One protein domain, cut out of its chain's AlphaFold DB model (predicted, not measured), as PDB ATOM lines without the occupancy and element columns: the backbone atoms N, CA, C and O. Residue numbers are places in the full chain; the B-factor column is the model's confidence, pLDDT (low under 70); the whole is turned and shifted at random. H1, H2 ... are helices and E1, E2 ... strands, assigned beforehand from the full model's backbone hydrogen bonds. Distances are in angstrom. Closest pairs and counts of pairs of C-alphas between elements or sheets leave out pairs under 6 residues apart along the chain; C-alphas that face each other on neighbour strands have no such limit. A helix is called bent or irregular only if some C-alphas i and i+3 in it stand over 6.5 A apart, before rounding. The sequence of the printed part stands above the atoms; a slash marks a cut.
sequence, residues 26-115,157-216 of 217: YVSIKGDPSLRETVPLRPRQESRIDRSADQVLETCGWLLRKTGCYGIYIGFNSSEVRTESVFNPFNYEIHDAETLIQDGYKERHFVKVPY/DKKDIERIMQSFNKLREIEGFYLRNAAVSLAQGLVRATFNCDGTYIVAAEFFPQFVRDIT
ATOM      1  N   TYR A  26     150.625  92.905 204.927       95.94
ATOM      2  CA  TYR A  26     151.006  94.060 204.131       95.94
ATOM      3  C   TYR A  26     149.785  94.820 203.616       95.94
ATOM      4  O   TYR A  26     148.662  94.313 203.581       95.94
ATOM      5  N   VAL A  27     150.034  96.048 203.183       94.75
ATOM      6  CA  VAL A  27     149.103  96.896 202.441       94.75
ATOM      7  C   VAL A  27     149.841  97.543 201.275       94.75
ATOM      8  O   VAL A  27     151.053  97.762 201.334       94.75
ATOM      9  N   SER A  28     149.110  97.852 200.206       93.88
ATOM     10  CA  SER A  28     149.652  98.518 199.022       93.88
ATOM     11  C   SER A  28     148.910  99.815 198.744       93.88
ATOM     12  O   SER A  28     147.682  99.857 198.819       93.88
ATOM     13  N   ILE A  29     149.650 100.837 198.339       93.06
ATOM     14  CA  ILE A  29     149.129 102.116 197.876       93.06
ATOM     15  C   ILE A  29     149.492 102.249 196.403       93.06
ATOM     16  O   ILE A  29     150.661 102.143 196.024       93.06
ATOM     17  N   LYS A  30     148.474 102.482 195.576       91.38
ATOM     18  CA  LYS A  30     148.649 102.872 194.180       91.38
ATOM     19  C   LYS A  30     148.878 104.384 194.152       91.38
ATOM     20  O   LYS A  30     147.950 105.124 194.454       91.38
ATOM     21  N   GLY A  31     150.087 104.825 193.812       90.19
ATOM     22  CA  GLY A  31     150.405 106.246 193.644       90.19
ATOM     23  C   GLY A  31     149.920 106.836 192.316       90.19
ATOM     24  O   GLY A  31     148.860 106.462 191.803       90.19
ATOM     25  N   ASP A  32     150.715 107.723 191.738       92.31
ATOM     26  CA  ASP A  32     150.442 108.441 190.494       92.31
ATOM     27  C   ASP A  32     150.242 107.491 189.283       92.31
ATOM     28  O   ASP A  32     151.160 106.744 188.917       92.31
ATOM     29  N   PRO A  33     149.054 107.490 188.637       91.81
ATOM     30  CA  PRO A  33     148.801 106.715 187.421       91.81
ATOM     31  C   PRO A  33     149.762 107.043 186.277       91.81
ATOM     32  O   PRO A  33     150.221 106.122 185.604       91.81
ATOM     33  N   SER A  34     150.138 108.313 186.107       93.06
ATOM     34  CA  SER A  34     151.033 108.737 185.028       93.06
ATOM     35  C   SER A  34     152.406 108.082 185.156       93.06
ATOM     36  O   SER A  34     152.984 107.644 184.162       93.06
ATOM     37  N   LEU A  35     152.914 107.916 186.384       91.12
ATOM     38  CA  LEU A  35     154.191 107.250 186.629       91.12
ATOM     39  C   LEU A  35     154.100 105.736 186.406       91.12
ATOM     40  O   LEU A  35     155.103 105.150 186.006       91.12
ATOM     41  N   ARG A  36     152.935 105.108 186.627       89.88
ATOM     42  CA  ARG A  36     152.703 103.681 186.332       89.88
ATOM     43  C   ARG A  36     152.584 103.397 184.842       89.88
ATOM     44  O   ARG A  36     153.204 102.461 184.350       89.88
ATOM     45  N   GLU A  37     151.776 104.182 184.141       91.56
ATOM     46  CA  GLU A  37     151.467 103.976 182.724       91.56
ATOM     47  C   GLU A  37     152.676 104.280 181.832       91.56
ATOM     48  O   GLU A  37     152.848 103.670 180.780       91.56
ATOM     49  N   THR A  38     153.570 105.163 182.289       91.81
ATOM     50  CA  THR A  38     154.794 105.534 181.563       91.81
ATOM     51  C   THR A  38     156.023 104.704 181.930       91.81
ATOM     52  O   THR A  38     157.102 104.998 181.420       91.81
ATOM     53  N   VAL A  39     155.910 103.660 182.767       89.81
ATOM     54  CA  VAL A  39     157.056 102.785 183.102       89.81
ATOM     55  C   VAL A  39     157.793 102.276 181.852       89.81
ATOM     56  O   VAL A  39     159.015 102.426 181.816       89.81
ATOM     57  N   PRO A  40     157.112 101.779 180.795       90.62
ATOM     58  CA  PRO A  40     157.798 101.319 179.583       90.62
ATOM     59  C   PRO A  40     158.585 102.417 178.851       90.62
ATOM     60  O   PRO A  40     159.524 102.121 178.122       90.62
ATOM     61  N   LEU A  41     158.219 103.688 179.046       91.69
ATOM     62  CA  LEU A  41     158.842 104.847 178.397       91.69
ATOM     63  C   LEU A  41     159.993 105.445 179.219       91.69
ATOM     64  O   LEU A  41     160.632 106.405 178.789       91.69
ATOM     65  N   ARG A  42     160.239 104.925 180.426       87.94
ATOM     66  CA  ARG A  42     161.174 105.491 181.402       87.94
ATOM     67  C   ARG A  42     162.228 104.451 181.766       87.94
ATOM     68  O   ARG A  42     162.175 103.899 182.871       87.94
ATOM     69  N   PRO A  43     163.186 104.180 180.858       86.56
ATOM     70  CA  PRO A  43     164.259 103.241 181.144       86.56
ATOM     71  C   PRO A  43     165.006 103.678 182.403       86.56
ATOM     72  O   PRO A  43     165.196 104.875 182.653       86.56
ATOM     73  N   ARG A  44     165.409 102.700 183.218       88.38
ATOM     74  CA  ARG A  44     166.168 102.964 184.438       88.38
ATOM     75  C   ARG A  44     167.450 103.718 184.088       88.38
ATOM     76  O   ARG A  44     168.179 103.327 183.186       88.38
ATOM     77  N   GLN A  45     167.714 104.776 184.842       86.44
ATOM     78  CA  GLN A  45     168.982 105.495 184.824       86.44
ATOM     79  C   GLN A  45     169.703 105.204 186.136       86.44
ATOM     80  O   GLN A  45     169.064 105.186 187.194       86.44
ATOM     81  N   GLU A  46     171.011 104.960 186.073       85.56
ATOM     82  CA  GLU A  46     171.813 104.788 187.282       85.56
ATOM     83  C   GLU A  46     171.861 106.095 188.075       85.56
ATOM     84  O   GLU A  46     172.221 107.153 187.555       85.56
ATOM     85  N   SER A  47     171.508 106.014 189.356       85.00
ATOM     86  CA  SER A  47     171.689 107.125 190.289       85.00
ATOM     87  C   SER A  47     173.037 107.031 191.015       85.00
ATOM     88  O   SER A  47     173.685 105.986 190.987       85.00
ATOM     89  N   ARG A  48     173.472 108.106 191.690       89.56
ATOM     90  CA  ARG A  48     174.757 108.144 192.420       89.56
ATOM     91  C   ARG A  48     174.926 106.964 193.384       89.56
ATOM     92  O   ARG A  48     175.917 106.244 193.313       89.56
ATOM     93  N   ILE A  49     173.909 106.712 194.207       92.25
ATOM     94  CA  ILE A  49     173.908 105.616 195.183       92.25
ATOM     95  C   ILE A  49     173.882 104.218 194.542       92.25
ATOM     96  O   ILE A  49     174.163 103.247 195.232       92.25
ATOM     97  N   ASP A  50     173.544 104.064 193.255       90.62
ATOM     98  CA  ASP A  50     173.444 102.734 192.620       90.62
ATOM     99  C   ASP A  50     174.794 102.015 192.619       90.62
ATOM    100  O   ASP A  50     174.845 100.804 192.809       90.62
ATOM    101  N   ARG A  51     175.885 102.776 192.492       91.31
ATOM    102  CA  ARG A  51     177.261 102.259 192.457       91.31
ATOM    103  C   ARG A  51     177.747 101.730 193.804       91.31
ATOM    104  O   ARG A  51     178.727 100.997 193.856       91.31
ATOM    105  N   SER A  52     177.093 102.130 194.891       94.56
ATOM    106  CA  SER A  52     177.480 101.807 196.266       94.56
ATOM    107  C   SER A  52     176.297 101.326 197.110       94.56
ATOM    108  O   SER A  52     176.372 101.317 198.339       94.56
ATOM    109  N   ALA A  53     175.208 100.895 196.463       94.44
ATOM    110  CA  ALA A  53     173.957 100.543 197.129       94.44
ATOM    111  C   ALA A  53     174.163  99.453 198.188       94.44
ATOM    112  O   ALA A  53     173.666  99.594 199.305       94.44
ATOM    113  N   ASP A  54     174.969  98.434 197.873       95.94
ATOM    114  CA  ASP A  54     175.326  97.355 198.798       95.94
ATOM    115  C   ASP A  54     176.000  97.879 200.068       95.94
ATOM    116  O   ASP A  54     175.598  97.529 201.177       95.94
ATOM    117  N   GLN A  55     176.981  98.774 199.924       97.19
ATOM    118  CA  GLN A  55     177.716  99.353 201.054       97.19
ATOM    119  C   GLN A  55     176.827 100.273 201.898       97.19
ATOM    120  O   GLN A  55     176.913 100.280 203.134       97.19
ATOM    121  N   VAL A  56     175.943 101.038 201.250       97.94
ATOM    122  CA  VAL A  56     174.980 101.895 201.953       97.94
ATOM    123  C   VAL A  56     173.978 101.046 202.725       97.94
ATOM    124  O   VAL A  56     173.705 101.336 203.891       97.94
ATOM    125  N   LEU A  57     173.464  99.972 202.128       98.00
ATOM    126  CA  LEU A  57     172.528  99.053 202.772       98.00
ATOM    127  C   LEU A  57     173.182  98.268 203.908       98.00
ATOM    128  O   LEU A  57     172.586  98.139 204.980       98.00
ATOM    129  N   GLU A  58     174.425  97.819 203.739       97.88
ATOM    130  CA  GLU A  58     175.206  97.214 204.817       97.88
ATOM    131  C   GLU A  58     175.366  98.194 205.989       97.88
ATOM    132  O   GLU A  58     175.137  97.831 207.150       97.88
ATOM    133  N   THR A  59     175.687  99.455 205.689       98.31
ATOM    134  CA  THR A  59     175.822 100.518 206.690       98.31
ATOM    135  C   THR A  59     174.494 100.795 207.392       98.31
ATOM    136  O   THR A  59     174.452 100.798 208.624       98.31
ATOM    137  N   CYS A  60     173.384 100.913 206.661       98.56
ATOM    138  CA  CYS A  60     172.042 101.050 207.235       98.56
ATOM    139  C   CYS A  60     171.688  99.868 208.152       98.56
ATOM    140  O   CYS A  60     171.241 100.050 209.290       98.56
ATOM    141  N   GLY A  61     171.960  98.642 207.704       98.38
ATOM    142  CA  GLY A  61     171.773  97.437 208.503       98.38
ATOM    143  C   GLY A  61     172.654  97.419 209.752       98.38
ATOM    144  O   GLY A  61     172.232  96.944 210.807       98.38
ATOM    145  N   TRP A  62     173.883  97.932 209.674       98.31
ATOM    146  CA  TRP A  62     174.766  98.085 210.829       98.31
ATOM    147  C   TRP A  62     174.217  99.105 211.832       98.31
ATOM    148  O   TRP A  62     174.135  98.779 213.018       98.31
ATOM    149  N   LEU A  63     173.757 100.274 211.374       98.56
ATOM    150  CA  LEU A  63     173.142 101.307 212.219       98.56
ATOM    151  C   LEU A  63     171.947 100.734 213.002       98.56
ATOM    152  O   LEU A  63     171.925 100.741 214.237       98.56
ATOM    153  N   LEU A  64     171.008 100.087 212.308       98.50
ATOM    154  CA  LEU A  64     169.850  99.440 212.937       98.50
ATOM    155  C   LEU A  64     170.229  98.309 213.908       98.50
ATOM    156  O   LEU A  64     169.483  98.031 214.846       98.50
ATOM    157  N   ARG A  65     171.386  97.658 213.762       98.19
ATOM    158  CA  ARG A  65     171.801  96.542 214.638       98.19
ATOM    159  C   ARG A  65     172.723  96.944 215.785       98.19
ATOM    160  O   ARG A  65     172.781  96.216 216.781       98.19
ATOM    161  N   LYS A  66     173.498  98.017 215.628       98.06
ATOM    162  CA  LYS A  66     174.672  98.306 216.466       98.06
ATOM    163  C   LYS A  66     174.652  99.689 217.110       98.06
ATOM    164  O   LYS A  66     175.442  99.896 218.027       98.06
ATOM    165  N   THR A  67     173.776 100.603 216.690       98.25
ATOM    166  CA  THR A  67     173.704 101.974 217.229       98.25
ATOM    167  C   THR A  67     172.342 102.275 217.852       98.25
ATOM    168  O   THR A  67     171.476 101.396 217.932       98.25
ATOM    169  N   GLY A  68     172.155 103.515 218.314       97.75
ATOM    170  CA  GLY A  68     170.869 104.046 218.778       97.75
ATOM    171  C   GLY A  68     169.801 104.222 217.688       97.75
ATOM    172  O   GLY A  68     168.639 104.437 218.032       97.75
ATOM    173  N   CYS A  69     170.148 104.085 216.404       98.31
ATOM    174  CA  CYS A  69     169.199 104.249 215.302       98.31
ATOM    175  C   CYS A  69     168.098 103.179 215.356       98.31
ATOM    176  O   CYS A  69     168.391 101.979 215.423       98.31
ATOM    177  N   TYR A  70     166.835 103.596 215.330       98.00
ATOM    178  CA  TYR A  70     165.668 102.707 215.293       98.00
ATOM    179  C   TYR A  70     164.832 102.864 214.020       98.00
ATOM    180  O   TYR A  70     164.044 101.970 213.711       98.00
ATOM    181  N   GLY A  71     164.980 103.983 213.316       98.19
ATOM    182  CA  GLY A  71     164.326 104.258 212.045       98.19
ATOM    183  C   GLY A  71     165.371 104.610 211.000       98.19
ATOM    184  O   GLY A  71     166.324 105.333 211.298       98.19
ATOM    185  N   ILE A  72     165.212 104.070 209.796       98.50
ATOM    186  CA  ILE A  72     165.991 104.467 208.625       98.50
ATOM    187  C   ILE A  72     165.047 104.673 207.451       98.50
ATOM    188  O   ILE A  72     164.172 103.842 207.211       98.50
ATOM    189  N   TYR A  73     165.277 105.740 206.697       98.69
ATOM    190  CA  TYR A  73     164.761 105.936 205.347       98.69
ATOM    191  C   TYR A  73     165.937 106.009 204.373       98.69
ATOM    192  O   TYR A  73     166.943 106.640 204.679       98.69
ATOM    193  N   ILE A  74     165.798 105.396 203.203       98.38
ATOM    194  CA  ILE A  74     166.775 105.423 202.114       98.38
ATOM    195  C   ILE A  74     166.044 105.911 200.871       98.38
ATOM    196  O   ILE A  74     165.149 105.230 200.367       98.38
ATOM    197  N   GLY A  75     166.419 107.085 200.380       97.44
ATOM    198  CA  GLY A  75     165.993 107.594 199.085       97.44
ATOM    199  C   GLY A  75     167.036 107.230 198.045       97.44
ATOM    200  O   GLY A  75     168.036 107.929 197.903       97.44
ATOM    201  N   PHE A  76     166.817 106.144 197.307       95.31
ATOM    202  CA  PHE A  76     167.777 105.698 196.303       95.31
ATOM    203  C   PHE A  76     167.913 106.726 195.175       95.31
ATOM    204  O   PHE A  76     169.010 107.085 194.772       95.31
ATOM    205  N   ASN A  77     166.807 107.311 194.723       89.44
ATOM    206  CA  ASN A  77     166.858 108.333 193.677       89.44
ATOM    207  C   ASN A  77     167.376 109.699 194.164       89.44
ATOM    208  O   ASN A  77     167.812 110.490 193.335       89.44
ATOM    209  N   SER A  78     167.290 110.002 195.464       92.75
ATOM    210  CA  SER A  78     167.817 111.248 196.043       92.75
ATOM    211  C   SER A  78     169.213 111.094 196.648       92.75
ATOM    212  O   SER A  78     169.809 112.095 197.025       92.75
ATOM    213  N   SER A  79     169.750 109.867 196.715       95.81
ATOM    214  CA  SER A  79     171.009 109.542 197.408       95.81
ATOM    215  C   SER A  79     171.027 110.045 198.856       95.81
ATOM    216  O   SER A  79     172.032 110.544 199.357       95.81
ATOM    217  N   GLU A  80     169.885 109.903 199.525       96.88
ATOM    218  CA  GLU A  80     169.634 110.412 200.870       96.88
ATOM    219  C   GLU A  80     169.408 109.251 201.841       96.88
ATOM    220  O   GLU A  80     168.643 108.329 201.544       96.88
ATOM    221  N   VAL A  81     169.999 109.323 203.031       98.44
ATOM    222  CA  VAL A  81     169.657 108.446 204.154       98.44
ATOM    223  C   VAL A  81     169.175 109.299 205.315       98.44
ATOM    224  O   VAL A  81     169.908 110.165 205.789       98.44
ATOM    225  N   ARG A  82     167.960 109.036 205.805       98.56
ATOM    226  CA  ARG A  82     167.478 109.626 207.060       98.56
ATOM    227  C   ARG A  82     167.599 108.631 208.188       98.56
ATOM    228  O   ARG A  82     167.272 107.458 208.002       98.56
ATOM    229  N   THR A  83     168.014 109.100 209.355       98.50
ATOM    230  CA  THR A  83     168.114 108.269 210.553       98.50
ATOM    231  C   THR A  83     167.293 108.854 211.693       98.50
ATOM    232  O   THR A  83     167.268 110.061 211.906       98.50
ATOM    233  N   GLU A  84     166.611 107.986 212.433       98.12
ATOM    234  CA  GLU A  84     165.912 108.330 213.671       98.12
ATOM    235  C   GLU A  84     166.548 107.563 214.827       98.12
ATOM    236  O   GLU A  84     166.770 106.347 214.738       98.12
ATOM    237  N   SER A  85     166.841 108.260 215.924       97.25
ATOM    238  CA  SER A  85     167.647 107.733 217.026       97.25
ATOM    239  C   SER A  85     166.916 107.793 218.358       97.25
ATOM    240  O   SER A  85     166.253 108.775 218.681       97.25
ATOM    241  N   VAL A  86     167.100 106.766 219.195       96.75
ATOM    242  CA  VAL A  86     166.524 106.746 220.554       96.75
ATOM    243  C   VAL A  86     167.082 107.845 221.463       96.75
ATOM    244  O   VAL A  86     166.492 108.121 222.501       96.75
ATOM    245  N   PHE A  87     168.212 108.457 221.095       95.69
ATOM    246  CA  PHE A  87     168.790 109.584 221.829       95.69
ATOM    247  C   PHE A  87     168.024 110.894 221.603       95.69
ATOM    248  O   PHE A  87     168.065 111.770 222.460       95.69
ATOM    249  N   ASN A  88     167.307 111.013 220.483       93.88
ATOM    250  CA  ASN A  88     166.464 112.160 220.166       93.88
ATOM    251  C   ASN A  88     165.254 111.708 219.318       93.88
ATOM    252  O   ASN A  88     165.212 111.964 218.117       93.88
ATOM    253  N   PRO A  89     164.276 111.004 219.922       90.50
ATOM    254  CA  PRO A  89     163.221 110.275 219.203       90.50
ATOM    255  C   PRO A  89     162.171 111.164 218.514       90.50
ATOM    256  O   PRO A  89     161.227 110.646 217.928       90.50
ATOM    257  N   PHE A  90     162.307 112.490 218.601       90.81
ATOM    258  CA  PHE A  90     161.430 113.456 217.932       90.81
ATOM    259  C   PHE A  90     162.103 114.160 216.750       90.81
ATOM    260  O   PHE A  90     161.485 115.014 216.122       90.81
ATOM    261  N   ASN A  91     163.355 113.812 216.447       94.50
ATOM    262  CA  ASN A  91     164.109 114.378 215.340       94.50
ATOM    263  C   ASN A  91     164.670 113.264 214.456       94.50
ATOM    264  O   ASN A  91     164.960 112.158 214.920       94.50
ATOM    265  N   TYR A  92     164.854 113.589 213.182       96.50
ATOM    266  CA  TYR A  92     165.616 112.775 212.249       96.50
ATOM    267  C   TYR A  92     166.806 113.575 211.726       96.50
ATOM    268  O   TYR A  92     166.751 114.800 211.607       96.50
ATOM    269  N   GLU A  93     167.876 112.866 211.402       97.56
ATOM    270  CA  GLU A  93     169.054 113.412 210.731       97.56
ATOM    271  C   GLU A  93     169.021 113.005 209.258       97.56
ATOM    272  O   GLU A  93     168.490 111.944 208.924       97.56
ATOM    273  N   ILE A  94     169.563 113.845 208.376       98.00
ATOM    274  CA  ILE A  94     169.690 113.575 206.939       98.00
ATOM    275  C   ILE A  94     171.178 113.487 206.599       98.00
ATOM    276  O   ILE A  94     171.950 114.374 206.958       98.00
ATOM    277  N   HIS A  95     171.562 112.451 205.861       98.00
ATOM    278  CA  HIS A  95     172.928 112.216 205.412       98.00
ATOM    279  C   HIS A  95     172.943 111.969 203.899       98.00
ATOM    280  O   HIS A  95     172.076 111.271 203.367       98.00
ATOM    281  N   ASP A  96     173.949 112.506 203.208       97.56
ATOM    282  CA  ASP A  96     174.284 112.063 201.852       97.56
ATOM    283  C   ASP A  96     174.792 110.611 201.918       97.56
ATOM    284  O   ASP A  96     175.602 110.255 202.782       97.56
ATOM    285  N   ALA A  97     174.274 109.757 201.036       96.94
ATOM    286  CA  ALA A  97     174.521 108.320 201.089       96.94
ATOM    287  C   ALA A  97     175.991 107.947 200.830       96.94
ATOM    288  O   ALA A  97     176.488 107.005 201.446       96.94
ATOM    289  N   GLU A  98     176.699 108.684 199.969       95.62
ATOM    290  CA  GLU A  98     178.127 108.455 199.714       95.62
ATOM    291  C   GLU A  98     178.974 108.900 200.907       95.62
ATOM    292  O   GLU A  98     179.935 108.230 201.271       95.62
ATOM    293  N   THR A  99     178.589 109.991 201.567       97.12
ATOM    294  CA  THR A  99     179.255 110.451 202.792       97.12
ATOM    295  C   THR A  99     179.084 109.442 203.929       97.12
ATOM    296  O   THR A  99     180.028 109.169 204.669       97.12
ATOM    297  N   LEU A 100     177.898 108.833 204.044       97.50
ATOM    298  CA  LEU A 100     177.579 107.869 205.100       97.50
ATOM    299  C   LEU A 100     178.504 106.639 205.105       97.50
ATOM    300  O   LEU A 100     178.755 106.065 206.169       97.50
ATOM    301  N   ILE A 101     178.998 106.239 203.931       97.38
ATOM    302  CA  ILE A 101     179.872 105.072 203.746       97.38
ATOM    303  C   ILE A 101     181.367 105.414 203.776       97.38
ATOM    304  O   ILE A 101     182.185 104.503 203.699       97.38
ATOM    305  N   GLN A 102     181.737 106.692 203.914       97.50
ATOM    306  CA  GLN A 102     183.138 107.090 204.046       97.50
ATOM    307  C   GLN A 102     183.752 106.575 205.351       97.50
ATOM    308  O   GLN A 102     183.100 106.508 206.402       97.50
ATOM    309  N   ASP A 103     185.050 106.283 205.299       96.44
ATOM    310  CA  ASP A 103     185.786 105.714 206.422       96.44
ATOM    311  C   ASP A 103     185.681 106.566 207.698       96.44
ATOM    312  O   ASP A 103     185.933 107.780 207.752       96.44
ATOM    313  N   GLY A 104     185.271 105.899 208.775       95.19
ATOM    314  CA  GLY A 104     185.102 106.492 210.095       95.19
ATOM    315  C   GLY A 104     183.893 107.421 210.240       95.19
ATOM    316  O   GLY A 104     183.654 107.884 211.356       95.19
ATOM    317  N   TYR A 105     183.131 107.726 209.179       97.69
ATOM    318  CA  TYR A 105     181.955 108.599 209.293       97.69
ATOM    319  C   TYR A 105     180.954 108.001 210.282       97.69
ATOM    320  O   TYR A 105     180.600 108.623 211.287       97.69
ATOM    321  N   LYS A 106     180.556 106.745 210.063       94.75
ATOM    322  CA  LYS A 106     179.551 106.103 210.914       94.75
ATOM    323  C   LYS A 106     180.027 105.901 212.359       94.75
ATOM    324  O   LYS A 106     179.225 105.995 213.285       94.75
ATOM    325  N   GLU A 107     181.319 105.668 212.579       94.06
ATOM    326  CA  GLU A 107     181.900 105.526 213.918       94.06
ATOM    327  C   GLU A 107     181.948 106.852 214.687       94.06
ATOM    328  O   GLU A 107     181.779 106.839 215.906       94.06
ATOM    329  N   ARG A 108     182.171 107.978 213.995       96.12
ATOM    330  CA  ARG A 108     182.206 109.316 214.604       96.12
ATOM    331  C   ARG A 108     180.812 109.858 214.909       96.12
ATOM    332  O   ARG A 108     180.634 110.519 215.927       96.12
ATOM    333  N   HIS A 109     179.845 109.591 214.032       96.31
ATOM    334  CA  HIS A 109     178.526 110.225 214.094       96.31
ATOM    335  C   HIS A 109     177.460 109.384 214.805       96.31
ATOM    336  O   HIS A 109     176.499 109.949 215.320       96.31
ATOM    337  N   PHE A 110     177.620 108.056 214.910       97.81
ATOM    338  CA  PHE A 110     176.599 107.202 215.524       97.81
ATOM    339  C   PHE A 110     177.094 106.457 216.763       97.81
ATOM    340  O   PHE A 110     177.991 105.614 216.726       97.81
ATOM    341  N   VAL A 111     176.411 106.702 217.881       97.38
ATOM    342  CA  VAL A 111     176.725 106.078 219.170       97.38
ATOM    343  C   VAL A 111     176.300 104.608 219.180       97.38
ATOM    344  O   VAL A 111     175.127 104.274 218.967       97.38
ATOM    345  N   LYS A 112     177.254 103.713 219.466       98.12
ATOM    346  CA  LYS A 112     177.012 102.268 219.583       98.12
ATOM    347  C   LYS A 112     176.141 101.953 220.799       98.12
ATOM    348  O   LYS A 112     176.409 102.407 221.907       98.12
ATOM    349  N   VAL A 113     175.128 101.113 220.603       97.56
ATOM    350  CA  VAL A 113     174.209 100.660 221.654       97.56
ATOM    351  C   VAL A 113     173.927  99.169 221.459       97.56
ATOM    352  O   VAL A 113     173.571  98.756 220.352       97.56
ATOM    353  N   PRO A 114     174.028  98.330 222.509       97.81
ATOM    354  CA  PRO A 114     173.615  96.935 222.414       97.81
ATOM    355  C   PRO A 114     172.152  96.823 221.968       97.81
ATOM    356  O   PRO A 114     171.267  97.407 222.595       97.81
ATOM    357  N   TYR A 115     171.885  96.030 220.927       98.00
ATOM    358  CA  TYR A 115     170.557  95.922 220.303       98.00
ATOM    359  C   TYR A 115     169.423  95.715 221.320       98.00
ATOM    360  O   TYR A 115     168.450  96.460 221.342       98.00
ATOM    361  N   ASP A 157     163.354  90.744 215.421       94.56
ATOM    362  CA  ASP A 157     164.577  89.955 215.526       94.56
ATOM    363  C   ASP A 157     165.706  90.661 214.766       94.56
ATOM    364  O   ASP A 157     165.563  91.129 213.635       94.56
ATOM    365  N   LYS A 158     166.872  90.727 215.402       94.81
ATOM    366  CA  LYS A 158     168.061  91.356 214.839       94.81
ATOM    367  C   LYS A 158     168.464  90.729 213.497       94.81
ATOM    368  O   LYS A 158     169.007  91.439 212.653       94.81
ATOM    369  N   LYS A 159     168.223  89.425 213.312       93.69
ATOM    370  CA  LYS A 159     168.550  88.702 212.068       93.69
ATOM    371  C   LYS A 159     167.681  89.137 210.885       93.69
ATOM    372  O   LYS A 159     168.125  89.067 209.743       93.69
ATOM    373  N   ASP A 160     166.463  89.610 211.148       95.50
ATOM    374  CA  ASP A 160     165.548  90.014 210.083       95.50
ATOM    375  C   ASP A 160     165.998  91.324 209.441       95.50
ATOM    376  O   ASP A 160     165.798  91.510 208.248       95.50
ATOM    377  N   ILE A 161     166.728  92.177 210.170       97.56
ATOM    378  CA  ILE A 161     167.313  93.410 209.621       97.56
ATOM    379  C   ILE A 161     168.238  93.105 208.437       97.56
ATOM    380  O   ILE A 161     168.147  93.765 207.407       97.56
ATOM    381  N   GLU A 162     169.114  92.105 208.556       95.25
ATOM    382  CA  GLU A 162     170.036  91.723 207.474       95.25
ATOM    383  C   GLU A 162     169.273  91.193 206.256       95.25
ATOM    384  O   GLU A 162     169.551  91.596 205.128       95.25
ATOM    385  N   ARG A 163     168.257  90.358 206.494       97.56
ATOM    386  CA  ARG A 163     167.388  89.822 205.438       97.56
ATOM    387  C   ARG A 163     166.616  90.932 204.727       97.56
ATOM    388  O   ARG A 163     166.494  90.894 203.510       97.56
ATOM    389  N   ILE A 164     166.136  91.935 205.465       98.44
ATOM    390  CA  ILE A 164     165.451  93.104 204.902       98.44
ATOM    391  C   ILE A 164     166.408  93.912 204.013       98.44
ATOM    392  O   ILE A 164     166.022  94.271 202.903       98.44
ATOM    393  N   MET A 165     167.655  94.157 204.448       98.00
ATOM    394  CA  MET A 165     168.643  94.865 203.615       98.00
ATOM    395  C   MET A 165     168.920  94.108 202.307       98.00
ATOM    396  O   MET A 165     168.910  94.710 201.238       98.00
ATOM    397  N   GLN A 166     169.085  92.782 202.374       96.06
ATOM    398  CA  GLN A 166     169.265  91.932 201.189       96.06
ATOM    399  C   GLN A 166     168.041  91.955 200.265       96.06
ATOM    400  O   GLN A 166     168.172  91.993 199.045       96.06
ATOM    401  N   SER A 167     166.835  91.957 200.836       97.81
ATOM    402  CA  SER A 167     165.594  92.091 200.077       97.81
ATOM    403  C   SER A 167     165.517  93.414 199.314       97.81
ATOM    404  O   SER A 167     165.007  93.422 198.197       97.81
ATOM    405  N   PHE A 168     166.052  94.516 199.848       97.62
ATOM    406  CA  PHE A 168     166.105  95.777 199.105       97.62
ATOM    407  C   PHE A 168     166.991  95.693 197.861       97.62
ATOM    408  O   PHE A 168     166.573  96.202 196.825       97.62
ATOM    409  N   ASN A 169     168.134  95.001 197.916       93.69
ATOM    410  CA  ASN A 169     168.963  94.759 196.727       93.69
ATOM    411  C   ASN A 169     168.195  94.021 195.633       93.69
ATOM    412  O   ASN A 169     168.136  94.487 194.500       93.69
ATOM    413  N   LYS A 170     167.490  92.945 195.991       94.31
ATOM    414  CA  LYS A 170     166.658  92.207 195.027       94.31
ATOM    415  C   LYS A 170     165.597  93.093 194.377       94.31
ATOM    416  O   LYS A 170     165.439  93.097 193.164       94.31
ATOM    417  N   LEU A 171     164.896  93.901 195.175       95.38
ATOM    418  CA  LEU A 171     163.892  94.837 194.655       95.38
ATOM    419  C   LEU A 171     164.500  95.945 193.780       95.38
ATOM    420  O   LEU A 171     163.798  96.562 192.978       95.38
ATOM    421  N   ARG A 172     165.791  96.233 193.944       92.38
ATOM    422  CA  ARG A 172     166.535  97.164 193.099       92.38
ATOM    423  C   ARG A 172     166.956  96.558 191.766       92.38
ATOM    424  O   ARG A 172     167.203  97.327 190.845       92.38
ATOM    425  N   GLU A 173     167.045  95.241 191.654       89.44
ATOM    426  CA  GLU A 173     167.444  94.533 190.429       89.44
ATOM    427  C   GLU A 173     166.272  94.292 189.468       89.44
ATOM    428  O   GLU A 173     166.497  93.974 188.305       89.44
ATOM    429  N   ILE A 174     165.029  94.502 189.918       89.31
ATOM    430  CA  ILE A 174     163.833  94.337 189.082       89.31
ATOM    431  C   ILE A 174     163.888  95.285 187.879       89.31
ATOM    432  O   ILE A 174     163.917  96.512 188.021       89.31
ATOM    433  N   GLU A 175     163.841  94.710 186.679       84.38
ATOM    434  CA  GLU A 175     163.757  95.467 185.438       84.38
ATOM    435  C   GLU A 175     162.396  96.173 185.324       84.38
ATOM    436  O   GLU A 175     161.341  95.614 185.625       84.38
ATOM    437  N   GLY A 176     162.406  97.446 184.931       84.81
ATOM    438  CA  GLY A 176     161.197  98.260 184.773       84.81
ATOM    439  C   GLY A 176     160.555  98.741 186.082       84.81
ATOM    440  O   GLY A 176     160.168  99.903 186.146       84.81
ATOM    441  N   PHE A 177     160.494  97.921 187.137       89.38
ATOM    442  CA  PHE A 177     159.819  98.238 188.408       89.38
ATOM    443  C   PHE A 177     160.760  98.173 189.618       89.38
ATOM    444  O   PHE A 177     160.566  97.375 190.532       89.38
ATOM    445  N   TYR A 178     161.787  99.021 189.640       91.50
ATOM    446  CA  TYR A 178     162.807  99.014 190.693       91.50
ATOM    447  C   TYR A 178     162.443  99.891 191.902       91.50
ATOM    448  O   TYR A 178     161.713 100.888 191.812       91.50
ATOM    449  N   LEU A 179     163.004  99.523 193.054       95.50
ATOM    450  CA  LEU A 179     162.865 100.244 194.318       95.50
ATOM    451  C   LEU A 179     163.505 101.643 194.253       95.50
ATOM    452  O   LEU A 179     164.688 101.787 193.941       95.50
ATOM    453  N   ARG A 180     162.730 102.679 194.598       95.19
ATOM    454  CA  ARG A 180     163.182 104.080 194.695       95.19
ATOM    455  C   ARG A 180     163.386 104.549 196.118       95.19
ATOM    456  O   ARG A 180     164.338 105.272 196.370       95.19
ATOM    457  N   ASN A 181     162.507 104.155 197.030       97.06
ATOM    458  CA  ASN A 181     162.634 104.518 198.433       97.06
ATOM    459  C   ASN A 181     162.365 103.309 199.313       97.06
ATOM    460  O   ASN A 181     161.447 102.533 199.046       97.06
ATOM    461  N   ALA A 182     163.122 103.195 200.392       98.19
ATOM    462  CA  ALA A 182     162.919 102.195 201.422       98.19
ATOM    463  C   ALA A 182     162.838 102.864 202.791       98.19
ATOM    464  O   ALA A 182     163.494 103.872 203.030       98.19
ATOM    465  N   ALA A 183     162.065 102.299 203.711       98.44
ATOM    466  CA  ALA A 183     162.152 102.660 205.116       98.44
ATOM    467  C   ALA A 183     162.003 101.430 206.003       98.44
ATOM    468  O   ALA A 183     161.241 100.518 205.685       98.44
ATOM    469  N   VAL A 184     162.706 101.425 207.131       98.56
ATOM    470  CA  VAL A 184     162.614 100.395 208.167       98.56
ATOM    471  C   VAL A 184     162.390 101.079 209.503       98.56
ATOM    472  O   VAL A 184     163.167 101.949 209.892       98.56
ATOM    473  N   SER A 185     161.356 100.657 210.229       96.62
ATOM    474  CA  SER A 185     161.084 101.117 211.592       96.62
ATOM    475  C   SER A 185     161.112  99.940 212.559       96.62
ATOM    476  O   SER A 185     160.212  99.099 212.550       96.62
ATOM    477  N   LEU A 186     162.109  99.901 213.448       96.88
ATOM    478  CA  LEU A 186     162.163  98.918 214.539       96.88
ATOM    479  C   LEU A 186     161.065  99.159 215.578       96.88
ATOM    480  O   LEU A 186     160.609  98.223 216.227       96.88
ATOM    481  N   ALA A 187     160.647 100.416 215.745       92.50
ATOM    482  CA  ALA A 187     159.619 100.786 216.707       92.50
ATOM    483  C   ALA A 187     158.224 100.323 216.272       92.50
ATOM    484  O   ALA A 187     157.431  99.914 217.123       92.50
ATOM    485  N   GLN A 188     157.926 100.379 214.970       90.94
ATOM    486  CA  GLN A 188     156.655  99.906 214.413       90.94
ATOM    487  C   GLN A 188     156.714  98.454 213.927       90.94
ATOM    488  O   GLN A 188     155.668  97.833 213.787       90.94
ATOM    489  N   GLY A 189     157.907  97.906 213.682       94.56
ATOM    490  CA  GLY A 189     158.055  96.578 213.086       94.56
ATOM    491  C   GLY A 189     157.622  96.549 211.619       94.56
ATOM    492  O   GLY A 189     157.074  95.549 211.164       94.56
ATOM    493  N   LEU A 190     157.837  97.646 210.886       96.12
ATOM    494  CA  LEU A 190     157.367  97.815 209.510       96.12
ATOM    495  C   LEU A 190     158.510  98.123 208.547       96.12
ATOM    496  O   LEU A 190     159.489  98.788 208.899       96.12
ATOM    497  N   VAL A 191     158.319  97.676 207.309       98.25
ATOM    498  CA  VAL A 191     159.128  98.024 206.146       98.25
ATOM    499  C   VAL A 191     158.243  98.713 205.118       98.25
ATOM    500  O   VAL A 191     157.167  98.219 204.787       98.25
ATOM    501  N   ARG A 192     158.697  99.851 204.594       97.94
ATOM    502  CA  ARG A 192     158.067 100.548 203.470       97.94
ATOM    503  C   ARG A 192     158.970 100.445 202.250       97.94
ATOM    504  O   ARG A 192     160.159 100.722 202.357       97.94
ATOM    505  N   ALA A 193     158.401 100.092 201.107       97.94
ATOM    506  CA  ALA A 193     159.092 100.003 199.827       97.94
ATOM    507  C   ALA A 193     158.281 100.752 198.764       97.94
ATOM    508  O   ALA A 193     157.141 100.387 198.485       97.94
ATOM    509  N   THR A 194     158.852 101.809 198.192       97.50
ATOM    510  CA  THR A 194     158.233 102.622 197.136       97.50
ATOM    511  C   THR A 194     159.014 102.464 195.839       97.50
ATOM    512  O   THR A 194     160.235 102.620 195.826       97.50
ATOM    513  N   PHE A 195     158.306 102.191 194.751       95.62
ATOM    514  CA  PHE A 195     158.853 101.857 193.440       95.62
ATOM    515  C   PHE A 195     158.805 103.048 192.475       95.62
ATOM    516  O   PHE A 195     158.155 104.063 192.730       95.62
ATOM    517  N   ASN A 196     159.495 102.943 191.342       94.00
ATOM    518  CA  ASN A 196     159.502 103.972 190.294       94.00
ATOM    519  C   ASN A 196     158.146 104.272 189.653       94.00
ATOM    520  O   ASN A 196     157.934 105.406 189.221       94.00
ATOM    521  N   CYS A 197     157.232 103.311 189.683       92.75
ATOM    522  CA  CYS A 197     155.843 103.458 189.268       92.75
ATOM    523  C   CYS A 197     154.954 104.159 190.321       92.75
ATOM    524  O   CYS A 197     153.738 104.192 190.176       92.75
ATOM    525  N   ASP A 198     155.541 104.656 191.416       91.50
ATOM    526  CA  ASP A 198     154.849 105.253 192.569       91.50
ATOM    527  C   ASP A 198     153.926 104.284 193.336       91.50
ATOM    528  O   ASP A 198     153.132 104.656 194.198       91.50
ATOM    529  N   GLY A 199     154.056 102.983 193.068       94.69
ATOM    530  CA  GLY A 199     153.521 101.939 193.935       94.69
ATOM    531  C   GLY A 199     154.285 101.907 195.257       94.69
ATOM    532  O   GLY A 199     155.514 101.918 195.269       94.69
ATOM    533  N   THR A 200     153.570 101.857 196.378       96.56
ATOM    534  CA  THR A 200     154.170 101.698 197.707       96.56
ATOM    535  C   THR A 200     153.597 100.475 198.401       96.56
ATOM    536  O   THR A 200     152.383 100.348 198.519       96.56
ATOM    537  N   TYR A 201     154.467  99.630 198.939       96.81
ATOM    538  CA  TYR A 201     154.101  98.555 199.852       96.81
ATOM    539  C   TYR A 201     154.548  98.900 201.266       96.81
ATOM    540  O   TYR A 201     155.646  99.418 201.473       96.81
ATOM    541  N   ILE A 202     153.689  98.611 202.238       97.19
ATOM    542  CA  ILE A 202     154.008  98.691 203.660       97.19
ATOM    543  C   ILE A 202     153.748  97.311 204.242       97.19
ATOM    544  O   ILE A 202     152.638  96.794 204.140       97.19
ATOM    545  N   VAL A 203     154.787  96.702 204.798       97.31
ATOM    546  CA  VAL A 203     154.853  95.269 205.084       97.31
ATOM    547  C   VAL A 203     155.324  95.065 206.518       97.31
ATOM    548  O   VAL A 203     156.206  95.784 206.994       97.31
ATOM    549  N   ALA A 204     154.759  94.077 207.209       95.94
ATOM    550  CA  ALA A 204     155.288  93.602 208.480       95.94
ATOM    551  C   ALA A 204     156.738  93.152 208.275       95.94
ATOM    552  O   ALA A 204     157.031  92.347 207.392       95.94
ATOM    553  N   ALA A 205     157.664  93.684 209.066       96.06
ATOM    554  CA  ALA A 205     159.091  93.517 208.806       96.06
ATOM    555  C   ALA A 205     159.548  92.051 208.824       96.06
ATOM    556  O   ALA A 205     160.366  91.657 207.998       96.06
ATOM    557  N   GLU A 206     158.976  91.233 209.711       94.50
ATOM    558  CA  GLU A 206     159.238  89.787 209.777       94.50
ATOM    559  C   GLU A 206     158.788  89.041 208.509       94.50
ATOM    560  O   GLU A 206     159.412  88.063 208.098       94.50
ATOM    561  N   PHE A 207     157.734  89.533 207.851       96.94
ATOM    562  CA  PHE A 207     157.189  88.958 206.625       96.94
ATOM    563  C   PHE A 207     157.877  89.502 205.367       96.94
ATOM    564  O   PHE A 207     157.834  88.862 204.319       96.94
ATOM    565  N   PHE A 208     158.554  90.650 205.451       97.88
ATOM    566  CA  PHE A 208     159.117  91.338 204.288       97.88
ATOM    567  C   PHE A 208     160.033  90.464 203.408       97.88
ATOM    568  O   PHE A 208     159.863  90.489 202.190       97.88
ATOM    569  N   PRO A 209     160.940  89.625 203.950       96.88
ATOM    570  CA  PRO A 209     161.744  88.744 203.106       96.88
ATOM    571  C   PRO A 209     160.926  87.702 202.332       96.88
ATOM    572  O   PRO A 209     161.312  87.346 201.221       96.88
ATOM    573  N   GLN A 210     159.829  87.195 202.912       96.88
ATOM    574  CA  GLN A 210     158.906  86.292 202.214       96.88
ATOM    575  C   GLN A 210     158.107  87.054 201.164       96.88
ATOM    576  O   GLN A 210     158.095  86.637 200.015       96.88
ATOM    577  N   PHE A 211     157.556  88.210 201.530       97.25
ATOM    578  CA  PHE A 211     156.853  89.090 200.604       97.25
ATOM    579  C   PHE A 211     157.679  89.375 199.344       97.25
ATOM    580  O   PHE A 211     157.159  89.259 198.243       97.25
ATOM    581  N   VAL A 212     158.972  89.694 199.494       96.94
ATOM    582  CA  VAL A 212     159.853  89.909 198.337       96.94
ATOM    583  C   VAL A 212     159.972  88.651 197.483       96.94
ATOM    584  O   VAL A 212     159.801  88.762 196.279       96.94
ATOM    585  N   ARG A 213     160.174  87.465 198.076       94.81
ATOM    586  CA  ARG A 213     160.201  86.195 197.322       94.81
ATOM    587  C   ARG A 213     158.907  85.917 196.556       94.81
ATOM    588  O   ARG A 213     158.972  85.283 195.518       94.81
ATOM    589  N   ASP A 214     157.765  86.364 197.066       93.75
ATOM    590  CA  ASP A 214     156.469  86.132 196.422       93.75
ATOM    591  C   ASP A 214     156.229  87.070 195.225       93.75
ATOM    592  O   ASP A 214     155.457  86.733 194.329       93.75
ATOM    593  N   ILE A 215     156.859  88.253 195.212       88.94
ATOM    594  CA  ILE A 215     156.667  89.267 194.156       88.94
ATOM    595  C   ILE A 215     157.832  89.363 193.167       88.94
ATOM    596  O   ILE A 215     157.706  90.047 192.152       88.94
ATOM    597  N   THR A 216     158.966  88.731 193.467       85.69
ATOM    598  CA  THR A 216     160.117  88.637 192.564       85.69
ATOM    599  C   THR A 216     160.231  87.217 192.012       85.69
ATOM    600  O   THR A 216     160.052  86.291 192.802       85.69
TER     601      THR A 216
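Overview. This is residues 26 to 115 and 157 to 216 of the 217 residues of an uncharacterized protein of Sulfurimicrobium lacus (UniProt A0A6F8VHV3). One twisted antiparallel sheet of seven strands has three helices, H2, H5 and H6, side by side in a row over one face, while no named helix covers the other face. H5 is in the middle of that row, the short H3 sits on the same face near E3, and the short H1 and H4 lie far out towards opposite ends of the longest axis. The printed part has 150 residues with six named helices and seven named strands, along the chain E1 H1 H2 E2 E3 E4 H3 H4 H5 E5 E6 E7 H6; the sheet's order is E1 E7 E6 E5 E2 E3 E4, and the class is mixed, helices and strands. The whole is compact, with a radius of gyration of the C-alphas of 15.1 A, and its C-alphas span 44 by 30 by 26 A, only just elongated.

Arrangement. The sheet holds two meanders, each strand the antiparallel neighbour of the one before: E2, residues 69 to 75, E3, residues 80 to 85, and E4, residues 92 to 96; then E5, residues 179 to 185, E6, residues 190 to 195, and E7, residues 199 to 204. They join where E5 is antiparallel to E2 at 170 degrees, with N 74 and O 182 2.8 A apart. In the hairpin of E2 and E3, N 73 and O 82 are 2.9 A apart; in that of E5 and E6, N 183 and O 192 are 2.8 A apart. E1, residues 26 to 30, and E4 are the edge strands; N 29 of E1 and O 200 of E7 are 2.8 A apart. H2, residues 48 to 66, is over E2 and E3 at a height over the sheet of 9.7 A and runs along the strands, at 9 degrees to E2 on the local plane. H2 is irregular, with C-alphas 51 and 54 8.2 A apart, and has a kink of 59 degrees near residue 55. H5, residues 158 to 173, is on the same face, over E6 and E5 at a height of 10.1 A. H2 and H5 touch at a shallow tilt of 11 degrees, opposite ways; their closest C-alphas, of Leu 57 and Met 165, are 5.8 A apart. H6, residues 208 to 215, is over E7 on that face and touches H5 at a shallow tilt of 29 degrees, the same way, with the C-alphas of Ser 167 and Pro 209 closest at 5.9 A. H2 and H6 are apart. H3, residues 97 to 100, touches H2, the closest C-alphas being those of Val 56 and Ala 97 at 6.5 A. H4, residues 105 to 109, is not on the sheet and is close to but not clearly touching H2, while H1, residues 33 to 37, only grazes the sheet with its residues 33 to 36. Each O i to N i+4 pair is within hydrogen-bond range in H1, H4 and H6, against 12 of 15 in H2 and 11 of 12 in H5; H3 is too short for such a pair.

Along the chain. E1 begins at C-alpha 26, (151.006, 94.060, 204.131). H2 is 26.0 A from first to last C-alpha and H5 24.6 A. E5 measures 17.4 A, E2 and E7 16.9 A each, E6 16.6 A and E3 16.5 A. E5 begins at C-alpha 179, (162.865, 100.244, 194.318), and H6 ends at C-alpha 215, (156.667, 89.267, 194.156).

Size, cuts and confidence. The two C-alphas farthest apart are those of Leu 41 and Pro 114, at 47.1 A. Residues 116 to 156 are not printed, and C-alphas 115 and 157 are 9.7 A apart across the cut. Of the links that are printed whole, no link is long. The mean pLDDT of the printed part is 95.0, and no printed residue is under 70.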